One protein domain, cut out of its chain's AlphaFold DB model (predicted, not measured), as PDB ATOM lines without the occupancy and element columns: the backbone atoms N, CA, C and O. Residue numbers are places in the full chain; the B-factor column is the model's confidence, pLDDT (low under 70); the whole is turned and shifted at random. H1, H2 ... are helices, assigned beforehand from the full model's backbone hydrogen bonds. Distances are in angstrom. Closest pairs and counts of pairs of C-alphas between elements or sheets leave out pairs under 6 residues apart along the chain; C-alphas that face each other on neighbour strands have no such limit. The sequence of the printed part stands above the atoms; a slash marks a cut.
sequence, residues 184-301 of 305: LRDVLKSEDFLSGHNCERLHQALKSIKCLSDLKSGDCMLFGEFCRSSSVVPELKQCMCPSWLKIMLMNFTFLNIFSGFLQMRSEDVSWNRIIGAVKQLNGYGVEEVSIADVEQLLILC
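Overview. This is residues 184 to 301 of the 305 residues of the protein "Ubiquitin-like domain-containing protein" of Cinnamomum micranthum f. kanehirae (UniProt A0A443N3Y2). One long helix, H4, runs through the middle of a small helical body, with H2 packed slantwise on one side of it, H6 crossing it on another, and the short H1 by the half of H4 that ends at residue 264; H5 stands near H2, H4 and H6. Beyond the other end of H4, an arm made of the small helix H3 and the long links before and after it reaches away, its tip at residues 228 to 233 sticking out. The printed part has 118 residues with six named helices, H1 to H6 in chain order, and no named strand; the class is all helix. The whole is only just loose, close to compact, with a radius of gyration of the C-alphas of 16.4 A, and it spans 52 by 29 by 26 A, the arm making much of the length.

Along the chain. The longest helix, H4, has residues 243 to 264 and measures 31.8 A, from C-alpha 243 at (172.172, 159.845, 141.159) to C-alpha 264 at (153.313, 149.502, 117.679). H2, residues 196 to 208, measures 18.7 A, and H5, residues 271 to 283, 18.4 A. H6, residues 291 to 300, measures 15.0 A and ends with C-alpha 300 at (172.548, 164.063, 125.880). H3, residues 221 to 227, measures 10.5 A. H1, residues 184 to 188, measures 6.0 A and begins with C-alpha 184 at (157.406, 144.468, 127.965).

Arrangement. H4 is the hub, touching H1, H2 and H6. With residues 250 to 254 alone it touches residues 202 to 207 of H2, at a steep tilt of 43 degrees, opposite ways; the closest C-alphas, of Leu 206 and Met 250, are 5.6 A apart. H6 touches residues 247 to 252 of H4 alone, about perpendicular at 87 degrees, with the closest C-alphas, of Asn 251 and Val 294, 6.3 A apart. H1 touches residues 257 to 264 of H4 alone, the closest C-alphas being those of Leu 188 and Phe 261 at 4.9 A. H5 is close to but not clearly touching H4, the closest C-alphas being those of Leu 255 and Ile 274 at 7.8 A. H3 touches no helix. Every O i to N i+4 pair is within hydrogen-bond range in H1, H2, H4 and H5, against 2 of 3 in H3 and 3 of 6 in H6.

Size, cuts and confidence. The two C-alphas farthest apart, of Glu 191 and Ser 231, are 53.4 A from each other. The links from H2 to H3 and from H3 to H4 are long, with 12 and 15 residues. The printed part has no cut. Its mean pLDDT is 81.4, and residue 224, residues 226 to 237 and residues 298 to 301 are under 70.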
ATOM      1  N   LEU A 184     157.366 143.515 129.076       85.88
ATOM      2  CA  LEU A 184     157.406 144.468 127.965       85.88
ATOM      3  C   LEU A 184     156.359 144.114 126.911       85.88
ATOM      4  O   LEU A 184     155.658 144.989 126.416       85.88
ATOM      5  N   ARG A 185     156.207 142.824 126.601       85.50
ATOM      6  CA  ARG A 185     155.197 142.355 125.653       85.50
ATOM      7  C   ARG A 185     153.777 142.683 126.113       85.50
ATOM      8  O   ARG A 185     152.981 143.105 125.280       85.50
ATOM      9  N   ASP A 186     153.461 142.473 127.386       87.00
ATOM     10  CA  ASP A 186     152.128 142.740 127.932       87.00
ATOM     11  C   ASP A 186     151.798 144.234 127.904       87.00
ATOM     12  O   ASP A 186     150.716 144.619 127.464       87.00
ATOM     13  N   VAL A 187     152.741 145.075 128.341       87.56
ATOM     14  CA  VAL A 187     152.563 146.533 128.369       87.56
ATOM     15  C   VAL A 187     152.409 147.088 126.956       87.56
ATOM     16  O   VAL A 187     151.492 147.864 126.700       87.56
ATOM     17  N   LEU A 188     153.250 146.648 126.018       87.94
ATOM     18  CA  LEU A 188     153.203 147.111 124.629       87.94
ATOM     19  C   LEU A 188     151.939 146.658 123.878       87.94
ATOM     20  O   LEU A 188     151.519 147.322 122.936       87.94
ATOM     21  N   LYS A 189     151.328 145.535 124.279       86.38
ATOM     22  CA  LYS A 189     150.066 145.033 123.707       86.38
ATOM     23  C   LYS A 189     148.817 145.572 124.402       86.38
ATOM     24  O   LYS A 189     147.712 145.246 123.973       86.38
ATOM     25  N   SER A 190     148.972 146.322 125.489       87.12
ATOM     26  CA  SER A 190     147.835 146.822 126.252       87.12
ATOM     27  C   SER A 190     147.018 147.831 125.442       87.12
ATOM     28  O   SER A 190     147.553 148.536 124.585       87.12
ATOM     29  N   GLU A 191     145.716 147.912 125.720       84.19
ATOM     30  CA  GLU A 191     144.875 148.957 125.132       84.19
ATOM     31  C   GLU A 191     145.180 150.343 125.710       84.19
ATOM     32  O   GLU A 191     145.161 151.349 125.001       84.19
ATOM     33  N   ASP A 192     145.525 150.365 126.998       86.69
ATOM     34  CA  ASP A 192     145.887 151.555 127.751       86.69
ATOM     35  C   ASP A 192     147.253 151.355 128.417       86.69
ATOM     36  O   ASP A 192     147.400 150.641 129.418       86.69
ATOM     37  N   PHE A 193     148.272 152.002 127.850       86.88
ATOM     38  CA  PHE A 193     149.648 151.938 128.337       86.88
ATOM     39  C   PHE A 193     149.784 152.389 129.797       86.88
ATOM     40  O   PHE A 193     150.590 151.816 130.527       86.88
ATOM     41  N   LEU A 194     148.977 153.364 130.234       86.06
ATOM     42  CA  LEU A 194     149.050 153.981 131.566       86.06
ATOM     43  C   LEU A 194     147.859 153.614 132.455       86.06
ATOM     44  O   LEU A 194     147.496 154.354 133.372       86.06
ATOM     45  N   SER A 195     147.279 152.433 132.229       87.31
ATOM     46  CA  SER A 195     146.343 151.856 133.191       87.31
ATOM     47  C   SER A 195     147.030 151.677 134.553       87.31
ATOM     48  O   SER A 195     148.229 151.404 134.617       87.31
ATOM     49  N   GLY A 196     146.287 151.784 135.660       84.50
ATOM     50  CA  GLY A 196     146.878 151.745 137.009       84.50
ATOM     51  C   GLY A 196     147.786 150.531 137.268       84.50
ATOM     52  O   GLY A 196     148.875 150.680 137.816       84.50
ATOM     53  N   HIS A 197     147.402 149.347 136.779       85.44
ATOM     54  CA  HIS A 197     148.226 148.134 136.865       85.44
ATOM     55  C   HIS A 197     149.508 148.216 136.014       85.44
ATOM     56  O   HIS A 197     150.570 147.756 136.437       85.44
ATOM     57  N   ASN A 198     149.442 148.808 134.816       87.56
ATOM     58  CA  ASN A 198     150.625 148.999 133.977       87.56
ATOM     59  C   ASN A 198     151.572 150.043 134.577       87.56
ATOM     60  O   ASN A 198     152.780 149.821 134.557       87.56
ATOM     61  N   CYS A 199     151.044 151.121 135.164       87.12
ATOM     62  CA  CYS A 199     151.830 152.126 135.881       87.12
ATOM     63  C   CYS A 199     152.604 151.519 137.058       87.12
ATOM     64  O   CYS A 199     153.789 151.801 137.211       87.12
ATOM     65  N   GLU A 200     151.988 150.629 137.839       85.19
ATOM     66  CA  GLU A 200     152.666 149.943 138.947       85.19
ATOM     67  C   GLU A 200     153.782 149.005 138.451       85.19
ATOM     68  O   GLU A 200     154.908 149.034 138.961       85.19
ATOM     69  N   ARG A 201     153.520 148.229 137.390       87.31
ATOM     70  CA  ARG A 201     154.546 147.369 136.770       87.31
ATOM     71  C   ARG A 201     155.683 148.188 136.151       87.31
ATOM     72  O   ARG A 201     156.846 147.816 136.298       87.31
ATOM     73  N   LEU A 202     155.364 149.306 135.493       88.31
ATOM     74  CA  LEU A 202     156.339 150.262 134.962       88.31
ATOM     75  C   LEU A 202     157.179 150.860 136.089       88.31
ATOM     76  O   LEU A 202     158.400 150.863 135.977       88.31
ATOM     77  N   HIS A 203     156.566 151.283 137.196       85.25
ATOM     78  CA  HIS A 203     157.289 151.792 138.362       85.25
ATOM     79  C   HIS A 203     158.287 150.759 138.895       85.25
ATOM     80  O   HIS A 203     159.465 151.062 139.097       85.25
ATOM     81  N   GLN A 204     157.847 149.509 139.067       85.38
ATOM     82  CA  GLN A 204     158.710 148.433 139.545       85.38
ATOM     83  C   GLN A 204     159.864 148.143 138.574       85.38
ATOM     84  O   GLN A 204     161.009 147.975 139.009       85.38
ATOM     85  N   ALA A 205     159.584 148.127 137.266       86.12
ATOM     86  CA  ALA A 205     160.594 147.943 136.230       86.12
ATOM     87  C   ALA A 205     161.611 149.095 136.231       86.12
ATOM     88  O   ALA A 205     162.813 148.843 136.292       86.12
ATOM     89  N   LEU A 206     161.154 150.345 136.264       87.38
ATOM     90  CA  LEU A 206     162.013 151.531 136.286       87.38
ATOM     91  C   LEU A 206     162.886 151.579 137.545       87.38
ATOM     92  O   LEU A 206     164.094 151.792 137.452       87.38
ATOM     93  N   LYS A 207     162.327 151.252 138.714       83.31
ATOM     94  CA  LYS A 207     163.072 151.195 139.981       83.31
ATOM     95  C   LYS A 207     164.148 150.112 139.999       83.31
ATOM     96  O   LYS A 207     165.100 150.216 140.774       83.31
ATOM     97  N   SER A 208     164.018 149.068 139.181       82.94
ATOM     98  CA  SER A 208     165.052 148.036 139.045       82.94
ATOM     99  C   SER A 208     166.281 148.532 138.264       82.94
ATOM    100  O   SER A 208     167.389 148.034 138.468       82.94
ATOM    101  N   ILE A 209     166.118 149.578 137.447       82.56
ATOM    102  CA  ILE A 209     167.166 150.151 136.599       82.56
ATOM    103  C   ILE A 209     167.939 151.191 137.407       82.56
ATOM    104  O   ILE A 209     167.647 152.382 137.408       82.56
ATOM    105  N   LYS A 210     168.948 150.724 138.143       79.00
ATOM    106  CA  LYS A 210     169.775 151.584 139.013       79.00
ATOM    107  C   LYS A 210     171.216 151.732 138.538       79.00
ATOM    108  O   LYS A 210     172.041 152.287 139.270       79.00
ATOM    109  N   CYS A 211     171.556 151.183 137.377       89.31
ATOM    110  CA  CYS A 211     172.938 151.069 136.944       89.31
ATOM    111  C   CYS A 211     173.074 151.140 135.425       89.31
ATOM    112  O   CYS A 211     172.325 150.489 134.701       89.31
ATOM    113  N   LEU A 212     174.077 151.891 134.967       89.19
ATOM    114  CA  LEU A 212     174.632 151.739 133.631       89.19
ATOM    115  C   LEU A 212     175.531 150.499 133.657       89.19
ATOM    116  O   LEU A 212     176.711 150.586 134.007       89.19
ATOM    117  N   SER A 213     174.931 149.345 133.387       87.50
ATOM    118  CA  SER A 213     175.621 148.059 133.378       87.50
ATOM    119  C   SER A 213     176.182 147.739 131.996       87.50
ATOM    120  O   SER A 213     175.547 148.010 130.978       87.50
ATOM    121  N   ASP A 214     177.356 147.117 131.964       82.69
ATOM    122  CA  ASP A 214     177.894 146.510 130.756       82.69
ATOM    123  C   ASP A 214     177.028 145.311 130.351       82.69
ATOM    124  O   ASP A 214     176.664 144.471 131.176       82.69
ATOM    125  N   LEU A 215     176.698 145.221 129.064       78.38
ATOM    126  CA  LEU A 215     175.789 144.195 128.555       78.38
ATOM    127  C   LEU A 215     176.378 142.776 128.632       78.38
ATOM    128  O   LEU A 215     175.627 141.804 128.673       78.38
ATOM    129  N   LYS A 216     177.710 142.636 128.606       79.94
ATOM    130  CA  LYS A 216     178.386 141.332 128.577       79.94
ATOM    131  C   LYS A 216     178.676 140.817 129.981       79.94
ATOM    132  O   LYS A 216     178.535 139.621 130.215       79.94
ATOM    133  N   SER A 217     179.099 141.691 130.894       80.12
ATOM    134  CA  SER A 217     179.453 141.315 132.266       80.12
ATOM    135  C   SER A 217     178.329 141.540 133.278       80.12
ATOM    136  O   SER A 217     178.355 140.930 134.344       80.12
ATOM    137  N   GLY A 218     177.357 142.407 132.977       78.88
ATOM    138  CA  GLY A 218     176.333 142.859 133.926       78.88
ATOM    139  C   GLY A 218     176.856 143.834 134.989       78.88
ATOM    140  O   GLY A 218     176.073 144.363 135.782       78.88
ATOM    141  N   ASP A 219     178.164 144.102 135.002       83.00
ATOM    142  CA  ASP A 219     178.812 144.967 135.982       83.00
ATOM    143  C   ASP A 219     178.573 146.445 135.671       83.00
ATOM    144  O   ASP A 219     178.445 146.844 134.516       83.00
ATOM    145  N   CYS A 220     178.575 147.291 136.700       88.25
ATOM    146  CA  CYS A 220     178.508 148.738 136.521       88.25
ATOM    147  C   CYS A 220     179.690 149.240 135.677       88.25
ATOM    148  O   CYS A 220     180.845 149.074 136.066       88.25
ATOM    149  N   MET A 221     179.416 149.931 134.569       87.00
ATOM    150  CA  MET A 221     180.461 150.457 133.682       87.00
ATOM    151  C   MET A 221     181.375 151.464 134.389       87.00
ATOM    152  O   MET A 221     182.573 151.514 134.131       87.00
ATOM    153  N   LEU A 222     180.828 152.225 135.340       84.56
ATOM    154  CA  LEU A 222     181.598 153.184 136.133       84.56
ATOM    155  C   LEU A 222     182.416 152.515 137.243       84.56
ATOM    156  O   LEU A 222     183.366 153.110 137.737       84.56
ATOM    157  N   PHE A 223     182.097 151.276 137.628       80.31
ATOM    158  CA  PHE A 223     182.873 150.557 138.639       80.31
ATOM    159  C   PHE A 223     184.280 150.224 138.133       80.31
ATOM    160  O   PHE A 223     185.250 150.465 138.847       80.31
ATOM    161  N   GLY A 224     184.402 149.726 136.896       68.12
ATOM    162  CA  GLY A 224     185.697 149.396 136.293       68.12
ATOM    163  C   GLY A 224     186.597 150.620 136.106       68.12
ATOM    164  O   GLY A 224     187.799 150.536 136.342       68.12
ATOM    165  N   GLU A 225     186.009 151.763 135.752       70.12
ATOM    166  CA  GLU A 225     186.759 152.997 135.511       70.12
ATOM    167  C   GLU A 225     187.208 153.673 136.814       70.12
ATOM    168  O   GLU A 225     188.366 154.064 136.938       70.12
ATOM    169  N   PHE A 226     186.349 153.714 137.839       66.06
ATOM    170  CA  PHE A 226     186.737 154.238 139.153       66.06
ATOM    171  C   PHE A 226     187.719 153.308 139.887       66.06
ATOM    172  O   PHE A 226     188.709 153.780 140.448       66.06
ATOM    173  N   CYS A 227     187.519 151.987 139.864       62.22
ATOM    174  CA  CYS A 227     188.408 151.061 140.580       62.22
ATOM    175  C   CYS A 227     189.797 150.935 139.942       62.22
ATOM    176  O   CYS A 227     190.749 150.626 140.649       62.22
ATOM    177  N   ARG A 228     189.972 151.245 138.649       59.47
ATOM    178  CA  ARG A 228     191.310 151.320 138.024       59.47
ATOM    179  C   ARG A 228     192.239 152.350 138.673       59.47
ATOM    180  O   ARG A 228     193.451 152.233 138.532       59.47
ATOM    181  N   SER A 229     191.681 153.330 139.383       56.00
ATOM    182  CA  SER A 229     192.436 154.378 140.079       56.00
ATOM    183  C   SER A 229     192.694 154.097 141.567       56.00
ATOM    184  O   SER A 229     193.416 154.858 142.208       56.00
ATOM    185  N   SER A 230     192.154 153.006 142.122       54.50
ATOM    186  CA  SER A 230     192.296 152.639 143.536       54.50
ATOM    187  C   SER A 230     192.864 151.227 143.673       54.50
ATOM    188  O   SER A 230     192.355 150.281 143.082       54.50
ATOM    189  N   SER A 231     193.902 151.047 144.492       57.12
ATOM    190  CA  SER A 231     194.511 149.734 144.773       57.12
ATOM    191  C   SER A 231     193.645 148.819 145.653       57.12
ATOM    192  O   SER A 231     194.069 147.717 146.004       57.12
ATOM    193  N   VAL A 232     192.442 149.260 146.026       57.47
ATOM    194  CA  VAL A 232     191.531 148.535 146.913       57.47
ATOM    195  C   VAL A 232     190.431 147.896 146.074       57.47
ATOM    196  O   VAL A 232     189.578 148.596 145.536       57.47
ATOM    197  N   VAL A 233     190.449 146.565 145.972       56.78
ATOM    198  CA  VAL A 233     189.377 145.774 145.352       56.78
ATOM    199  C   VAL A 233     188.201 145.716 146.335       56.78
ATOM    200  O   VAL A 233     188.350 145.113 147.397       56.78
ATOM    201  N   PRO A 234     187.040 146.328 146.042       56.09
ATOM    202  CA  PRO A 234     185.892 146.246 146.935       56.09
ATOM    203  C   PRO A 234     185.277 144.840 146.872       56.09
ATOM    204  O   PRO A 234     184.959 144.352 145.789       56.09
ATOM    205  N   GLU A 235     185.066 144.205 148.029       59.66
ATOM    206  CA  GLU A 235     184.431 142.877 148.154       59.66
ATOM    207  C   GLU A 235     182.955 142.856 147.710       59.66
ATOM    208  O   GLU A 235     182.398 141.792 147.446       59.66
ATOM    209  N   LEU A 236     182.322 144.025 147.561       58.97
ATOM    210  CA  LEU A 236     181.014 144.170 146.926       58.97
ATOM    211  C   LEU A 236     181.132 145.042 145.675       58.97
ATOM    212  O   LEU A 236     181.473 146.224 145.758       58.97
ATOM    213  N   LYS A 237     180.766 144.483 144.515       66.75
ATOM    214  CA  LYS A 237     180.547 145.235 143.269       66.75
ATOM    215  C   LYS A 237     179.323 146.144 143.417       66.75
ATOM    216  O   LYS A 237     178.234 145.834 142.938       66.75
ATOM    217  N   GLN A 238     179.467 147.254 144.132       75.75
ATOM    218  CA  GLN A 238     178.398 148.233 144.263       75.75
ATOM    219  C   GLN A 238     178.383 149.159 143.040       75.75
ATOM    220  O   GLN A 238     179.422 149.586 142.540       75.75
ATOM    221  N   CYS A 239     177.185 149.474 142.547       85.75
ATOM    222  CA  CYS A 239     176.997 150.420 141.452       85.75
ATOM    223  C   CYS A 239     177.536 151.810 141.831       85.75
ATOM    224  O   CYS A 239     177.072 152.407 142.803       85.75
ATOM    225  N   MET A 240     178.453 152.337 141.015       86.56
ATOM    226  CA  MET A 240     179.067 153.661 141.179       86.56
ATOM    227  C   MET A 240     178.365 154.761 140.366       86.56
ATOM    228  O   MET A 240     178.868 155.876 140.266       86.56
ATOM    229  N   CYS A 241     177.199 154.482 139.772       88.00
ATOM    230  CA  CYS A 241     176.478 155.496 139.008       88.00
ATOM    231  C   CYS A 241     176.016 156.649 139.914       88.00
ATOM    232  O   CYS A 241     175.329 156.394 140.918       88.00
ATOM    233  N   PRO A 242     176.334 157.907 139.553       87.25
ATOM    234  CA  PRO A 242     175.819 159.064 140.267       87.25
ATOM    235  C   PRO A 242     174.294 159.131 140.138       87.25
ATOM    236  O   PRO A 242     173.706 158.581 139.204       87.25
ATOM    237  N   SER A 243     173.639 159.796 141.090       85.88
ATOM    238  CA  SER A 243     172.172 159.845 141.159       85.88
ATOM    239  C   SER A 243     171.536 160.436 139.902       85.88
ATOM    240  O   SER A 243     170.557 159.882 139.419       85.88
ATOM    241  N   TRP A 244     172.129 161.486 139.323       85.81
ATOM    242  CA  TRP A 244     171.637 162.081 138.077       85.81
ATOM    243  C   TRP A 244     171.619 161.060 136.932       85.81
ATOM    244  O   TRP A 244     170.624 160.946 136.232       85.81
ATOM    245  N   LEU A 245     172.657 160.226 136.790       86.12
ATOM    246  CA  LEU A 245     172.714 159.220 135.727       86.12
ATOM    247  C   LEU A 245     171.636 158.151 135.917       86.12
ATOM    248  O   LEU A 245     171.058 157.677 134.946       86.12
ATOM    249  N   LYS A 246     171.336 157.783 137.166       86.94
ATOM    250  CA  LYS A 246     170.241 156.852 137.478       86.94
ATOM    251  C   LYS A 246     168.887 157.421 137.042       86.94
ATOM    252  O   LYS A 246     168.103 156.694 136.443       86.94
ATOM    253  N   ILE A 247     168.658 158.714 137.280       85.25
ATOM    254  CA  ILE A 247     167.460 159.431 136.820       85.25
ATOM    255  C   ILE A 247     167.407 159.438 135.286       85.25
ATOM    256  O   ILE A 247     166.383 159.075 134.708       85.25
ATOM    257  N   MET A 248     168.517 159.740 134.607       85.69
ATOM    258  CA  MET A 248     168.562 159.726 133.137       85.69
ATOM    259  C   MET A 248     168.275 158.340 132.553       85.69
ATOM    260  O   MET A 248     167.515 158.226 131.596       85.69
ATOM    261  N   LEU A 249     168.821 157.274 133.147       87.38
ATOM    262  CA  LEU A 249     168.545 155.896 132.726       87.38
ATOM    263  C   LEU A 249     167.067 155.532 132.882       87.38
ATOM    264  O   LEU A 249     166.502 154.883 132.000       87.38
ATOM    265  N   MET A 250     166.433 155.965 133.974       87.00
ATOM    266  CA  MET A 250     164.997 155.786 134.174       87.00
ATOM    267  C   MET A 250     164.182 156.504 133.098       87.00
ATOM    268  O   MET A 250     163.364 155.866 132.435       87.00
ATOM    269  N   ASN A 251     164.442 157.795 132.880       86.75
ATOM    270  CA  ASN A 251     163.738 158.587 131.872       86.75
ATOM    271  C   ASN A 251     163.941 157.996 130.466       86.75
ATOM    272  O   ASN A 251     162.975 157.782 129.738       86.75
ATOM    273  N   PHE A 252     165.175 157.624 130.111       87.56
ATOM    274  CA  PHE A 252     165.483 157.004 128.823       87.56
ATOM    275  C   PHE A 252     164.755 155.667 128.646       87.56
ATOM    276  O   PHE A 252     164.213 155.383 127.579       87.56
ATOM    277  N   THR A 253     164.694 154.842 129.691       88.44
ATOM    278  CA  THR A 253     163.970 153.566 129.632       88.44
ATOM    279  C   THR A 253     162.474 153.796 129.444       88.44
ATOM    280  O   THR A 253     161.877 153.193 128.554       88.44
ATOM    281  N   PHE A 254     161.874 154.698 130.226       90.12
ATOM    282  CA  PHE A 254     160.462 155.046 130.084       90.12
ATOM    283  C   PHE A 254     160.142 155.517 128.661       90.12
ATOM    284  O   PHE A 254     159.233 154.975 128.030       90.12
ATOM    285  N   LEU A 255     160.928 156.456 128.124       90.12
ATOM    286  CA  LEU A 255     160.734 156.980 126.774       90.12
ATOM    287  C   LEU A 255     160.852 155.896 125.706       90.12
ATOM    288  O   LEU A 255     160.045 155.888 124.782       90.12
ATOM    289  N   ASN A 256     161.806 154.969 125.821       89.12
ATOM    290  CA  ASN A 256     161.937 153.872 124.861       89.12
ATOM    291  C   ASN A 256     160.737 152.923 124.902       89.12
ATOM    292  O   ASN A 256     160.234 152.524 123.851       89.12
ATOM    293  N   ILE A 257     160.250 152.582 126.099       90.19
ATOM    294  CA  ILE A 257     159.081 151.707 126.247       90.19
ATOM    295  C   ILE A 257     157.827 152.413 125.710       90.19
ATOM    296  O   ILE A 257     157.077 151.823 124.935       90.19
ATOM    297  N   PHE A 258     157.620 153.684 126.066       90.69
ATOM    298  CA  PHE A 258     156.469 154.467 125.615       90.69
ATOM    299  C   PHE A 258     156.503 154.743 124.106       90.69
ATOM    300  O   PHE A 258     155.495 154.589 123.421       90.69
ATOM    301  N   SER A 259     157.674 155.075 123.560       88.75
ATOM    302  CA  SER A 259     157.852 155.240 122.112       88.75
ATOM    303  C   SER A 259     157.609 153.926 121.378       88.75
ATOM    304  O   SER A 259     156.946 153.926 120.347       88.75
ATOM    305  N   GLY A 260     158.067 152.798 121.929       89.25
ATOM    306  CA  GLY A 260     157.763 151.470 121.395       89.25
ATOM    307  C   GLY A 260     156.260 151.173 121.375       89.25
ATOM    308  O   GLY A 260     155.759 150.637 120.389       89.25
ATOM    309  N   PHE A 261     155.527 151.568 122.421       90.38
ATOM    310  CA  PHE A 261     154.068 151.439 122.473       90.38
ATOM    311  C   PHE A 261     153.384 152.258 121.368       90.38
ATOM    312  O   PHE A 261     152.559 151.718 120.629       90.38
ATOM    313  N   LEU A 262     153.767 153.530 121.203       89.56
ATOM    314  CA  LEU A 262     153.220 154.395 120.150       89.56
ATOM    315  C   LEU A 262     153.548 153.858 118.749       89.56
ATOM    316  O   LEU A 262     152.664 153.746 117.902       89.56
ATOM    317  N   GLN A 263     154.789 153.421 118.524       88.44
ATOM    318  CA  GLN A 263     155.211 152.831 117.251       88.44
ATOM    319  C   GLN A 263     154.427 151.558 116.911       88.44
ATOM    320  O   GLN A 263     154.024 151.379 115.762       88.44
ATOM    321  N   MET A 264     154.144 150.696 117.895       87.75
ATOM    322  CA  MET A 264     153.313 149.502 117.679       87.75
ATOM    323  C   MET A 264     151.877 149.835 117.260       87.75
ATOM    324  O   MET A 264     151.238 149.027 116.587       87.75
ATOM    325  N   ARG A 265     151.386 151.026 117.610       86.31
ATOM    326  CA  ARG A 265     150.075 151.543 117.200       86.31
ATOM    327  C   ARG A 265     150.115 152.380 115.924       86.31
ATOM    328  O   ARG A 265     149.074 152.864 115.493       86.31
ATOM    329  N   SER A 266     151.287 152.516 115.296       86.38
ATOM    330  CA  SER A 266     151.512 153.446 114.177       86.38
ATOM    331  C   SER A 266     151.113 154.882 114.533       86.38
ATOM    332  O   SER A 266     150.594 155.627 113.706       86.38
ATOM    333  N   GLU A 267     151.314 155.245 115.795       87.50
ATOM    334  CA  GLU A 267     151.013 156.555 116.338       87.50
ATOM    335  C   GLU A 267     152.278 157.416 116.399       87.50
ATOM    336  O   GLU A 267     153.350 156.944 116.785       87.50
ATOM    337  N   ASP A 268     152.140 158.702 116.081       84.88
ATOM    338  CA  ASP A 268     153.264 159.630 116.136       84.88
ATOM    339  C   ASP A 268     153.691 159.912 117.581       84.88
ATOM    340  O   ASP A 268     152.876 160.188 118.480       84.88
ATOM    341  N   VAL A 269     155.008 159.894 117.785       85.94
ATOM    342  CA  VAL A 269     155.644 160.334 119.023       85.94
ATOM    343  C   VAL A 269     155.686 161.859 119.004       85.94
ATOM    344  O   VAL A 269     156.450 162.462 118.259       85.94
ATOM    345  N   SER A 270     154.846 162.495 119.819       86.06
ATOM    346  CA  SER A 270     154.835 163.951 119.980       86.06
ATOM    347  C   SER A 270     155.115 164.355 121.419       86.06
ATOM    348  O   SER A 270     154.748 163.660 122.370       86.06
ATOM    349  N   TRP A 271     155.716 165.532 121.581       85.19
ATOM    350  CA  TRP A 271     156.071 166.083 122.886       85.19
ATOM    351  C   TRP A 271     154.875 166.195 123.843       85.19
ATOM    352  O   TRP A 271     154.962 165.807 125.004       85.19
ATOM    353  N   ASN A 272     153.711 166.615 123.339       86.50
ATOM    354  CA  ASN A 272     152.485 166.718 124.138       86.50
ATOM    355  C   ASN A 272     152.027 165.364 124.697       86.50
ATOM    356  O   ASN A 272     151.542 165.293 125.828       86.50
ATOM    357  N   ARG A 273     152.196 164.284 123.925       87.50
ATOM    358  CA  ARG A 273     151.862 162.923 124.366       87.50
ATOM    359  C   ARG A 273     152.845 162.420 125.413       87.50
ATOM    360  O   ARG A 273     152.410 161.824 126.391       87.50
ATOM    361  N   ILE A 274     154.133 162.721 125.247       88.50
ATOM    362  CA  ILE A 274     155.167 162.414 126.244       88.50
ATOM    363  C   ILE A 274     154.871 163.146 127.558       88.50
ATOM    364  O   ILE A 274     154.801 162.505 128.602       88.50
ATOM    365  N   ILE A 275     154.603 164.457 127.518       87.69
ATOM    366  CA  ILE A 275     154.232 165.237 128.709       87.69
ATOM    367  C   ILE A 275     152.985 164.656 129.382       87.69
ATOM    368  O   ILE A 275     152.952 164.506 130.603       87.69
ATOM    369  N   GLY A 276     151.949 164.344 128.597       89.00
ATOM    370  CA  GLY A 276     150.722 163.739 129.111       89.00
ATOM    371  C   GLY A 276     150.991 162.405 129.805       89.00
ATOM    372  O   GLY A 276     150.472 162.169 130.895       89.00
ATOM    373  N   ALA A 277     151.855 161.581 129.214       89.06
ATOM    374  CA  ALA A 277     152.228 160.286 129.754       89.06
ATOM    375  C   ALA A 277     153.030 160.396 131.058       89.06
ATOM    376  O   ALA A 277     152.709 159.715 132.027       89.06
ATOM    377  N   VAL A 278     154.008 161.306 131.118       88.94
ATOM    378  CA  VAL A 278     154.777 161.579 132.344       88.94
ATOM    379  C   VAL A 278     153.854 162.081 133.458       88.94
ATOM    380  O   VAL A 278     153.890 161.566 134.567       88.94
ATOM    381  N   LYS A 279     152.950 163.028 133.170       87.75
ATOM    382  CA  LYS A 279     151.994 163.533 134.174       87.75
ATOM    383  C   LYS A 279     151.096 162.431 134.735       87.75
ATOM    384  O   LYS A 279     150.844 162.411 135.937       87.75
ATOM    385  N   GLN A 280     150.611 161.537 133.876       86.62
ATOM    386  CA  GLN A 280     149.799 160.401 134.310       86.62
ATOM    387  C   GLN A 280     150.617 159.425 135.157       86.62
ATOM    388  O   GLN A 280     150.149 159.035 136.221       86.62
ATOM    389  N   LEU A 281     151.844 159.099 134.746       85.56
ATOM    390  CA  LEU A 281     152.748 158.229 135.500       85.56
ATOM    391  C   LEU A 281     153.039 158.794 136.906       85.56
ATOM    392  O   LEU A 281     152.961 158.064 137.896       85.56
ATOM    393  N   ASN A 282     153.258 160.106 137.009       84.50
ATOM    394  CA  ASN A 282     153.489 160.793 138.285       84.50
ATOM    395  C   ASN A 282     152.239 160.773 139.175       84.50
ATOM    396  O   ASN A 282     152.352 160.650 140.393       84.50
ATOM    397  N   GLY A 283     151.040 160.802 138.581       81.50
ATOM    398  CA  GLY A 283     149.772 160.626 139.296       81.50
ATOM    399  C   GLY A 283     149.628 159.269 140.001       81.50
ATOM    400  O   GLY A 283     148.842 159.158 140.938       81.50
ATOM    401  N   TYR A 284     150.413 158.263 139.600       78.50
ATOM    402  CA  TYR A 284     150.482 156.939 140.233       78.50
ATOM    403  C   TYR A 284     151.690 156.770 141.176       78.50
ATOM    404  O   TYR A 284     151.983 155.652 141.599       78.50
ATOM    405  N   GLY A 285     152.385 157.857 141.530       73.25
ATOM    406  CA  GLY A 285     153.481 157.843 142.508       73.25
ATOM    407  C   GLY A 285     154.867 157.538 141.931       73.25
ATOM    408  O   GLY A 285     155.787 157.248 142.690       73.25
ATOM    409  N   VAL A 286     155.036 157.604 140.606       71.12
ATOM    410  CA  VAL A 286     156.348 157.499 139.943       71.12
ATOM    411  C   VAL A 286     156.946 158.895 139.768       71.12
ATOM    412  O   VAL A 286     157.014 159.426 138.667       71.12
ATOM    413  N   GLU A 287     157.325 159.537 140.868       74.00
ATOM    414  CA  GLU A 287     157.806 160.928 140.849       74.00
ATOM    415  C   GLU A 287     159.220 161.080 140.265       74.00
ATOM    416  O   GLU A 287     159.658 162.189 139.967       74.00
ATOM    417  N   GLU A 288     159.948 159.975 140.088       74.31
ATOM    418  CA  GLU A 288     161.339 159.986 139.629       74.31
ATOM    419  C   GLU A 288     161.495 160.229 138.114       74.31
ATOM    420  O   GLU A 288     162.618 160.376 137.629       74.31
ATOM    421  N   VAL A 289     160.389 160.260 137.362       77.38
ATOM    422  CA  VAL A 289     160.349 160.665 135.949       77.38
ATOM    423  C   VAL A 289     159.746 162.068 135.892       77.38
ATOM    424  O   VAL A 289     158.560 162.262 136.157       77.38
ATOM    425  N   SER A 290     160.551 163.074 135.558       82.25
ATOM    426  CA  SER A 290     160.082 164.460 135.491       82.25
ATOM    427  C   SER A 290     160.191 165.022 134.079       82.25
ATOM    428  O   SER A 290     161.060 164.643 133.299       82.25
ATOM    429  N   ILE A 291     159.298 165.956 133.741       82.94
ATOM    430  CA  ILE A 291     159.331 166.642 132.439       82.94
ATOM    431  C   ILE A 291     160.667 167.374 132.266       82.94
ATOM    432  O   ILE A 291     161.245 167.319 131.186       82.94
ATOM    433  N   ALA A 292     161.179 167.979 133.343       83.06
ATOM    434  CA  ALA A 292     162.478 168.635 133.340       83.06
ATOM    435  C   ALA A 292     163.595 167.643 132.975       83.06
ATOM    436  O   ALA A 292     164.390 167.930 132.091       83.06
ATOM    437  N   ASP A 293     163.620 166.445 133.563       81.06
ATOM    438  CA  ASP A 293     164.640 165.433 133.243       81.06
ATOM    439  C   ASP A 293     164.526 164.911 131.799       81.06
ATOM    440  O   ASP A 293     165.532 164.588 131.165       81.06
ATOM    441  N   VAL A 294     163.307 164.848 131.254       80.38
ATOM    442  CA  VAL A 294     163.076 164.482 129.850       80.38
ATOM    443  C   VAL A 294     163.589 165.570 128.901       80.38
ATOM    444  O   VAL A 294     164.211 165.246 127.892       80.38
ATOM    445  N   GLU A 295     163.397 166.852 129.213       80.50
ATOM    446  CA  GLU A 295     164.006 167.953 128.447       80.50
ATOM    447  C   GLU A 295     165.537 167.882 128.518       80.50
ATOM    448  O   GLU A 295     166.226 168.063 127.511       80.50
ATOM    449  N   GLN A 296     166.069 167.505 129.683       76.19
ATOM    450  CA  GLN A 296     167.499 167.293 129.886       76.19
ATOM    451  C   GLN A 296     168.058 166.084 129.112       76.19
ATOM    452  O   GLN A 296     169.271 165.955 128.953       76.19
ATOM    453  N   LEU A 297     167.222 165.175 128.598       73.25
ATOM    454  CA  LEU A 297     167.689 164.082 127.735       73.25
ATOM    455  C   LEU A 297     167.989 164.545 126.307       73.25
ATOM    456  O   LEU A 297     168.860 163.959 125.661       73.25
ATOM    457  N   LEU A 298     167.318 165.595 125.820       66.88
ATOM    458  CA  LEU A 298     167.509 166.118 124.456       66.88
ATOM    459  C   LEU A 298     168.941 166.632 124.230       66.88
ATOM    460  O   LEU A 298     169.493 166.531 123.141       66.88
ATOM    461  N   ILE A 299     169.560 167.100 125.306       66.06
ATOM    462  CA  ILE A 299     170.968 167.496 125.443       66.06
ATOM    463  C   ILE A 299     171.922 166.340 125.208       66.06
ATOM    464  O   ILE A 299     172.876 166.445 124.445       66.06
ATOM    465  N   LEU A 300     171.671 165.227 125.899       61.31
ATOM    466  CA  LEU A 300     172.548 164.063 125.880       61.31
ATOM    467  C   LEU A 300     172.376 163.258 124.588       61.31
ATOM    468  O   LEU A 300     173.269 162.508 124.201       61.31
ATOM    469  N   CYS A 301     171.223 163.391 123.930       60.56
ATOM    470  CA  CYS A 301     170.867 162.691 122.700       60.56
ATOM    471  C   CYS A 301     170.398 163.678 121.611       60.56
ATOM    472  O   CYS A 301     169.246 163.607 121.181       60.56
TER     473      CYS A 301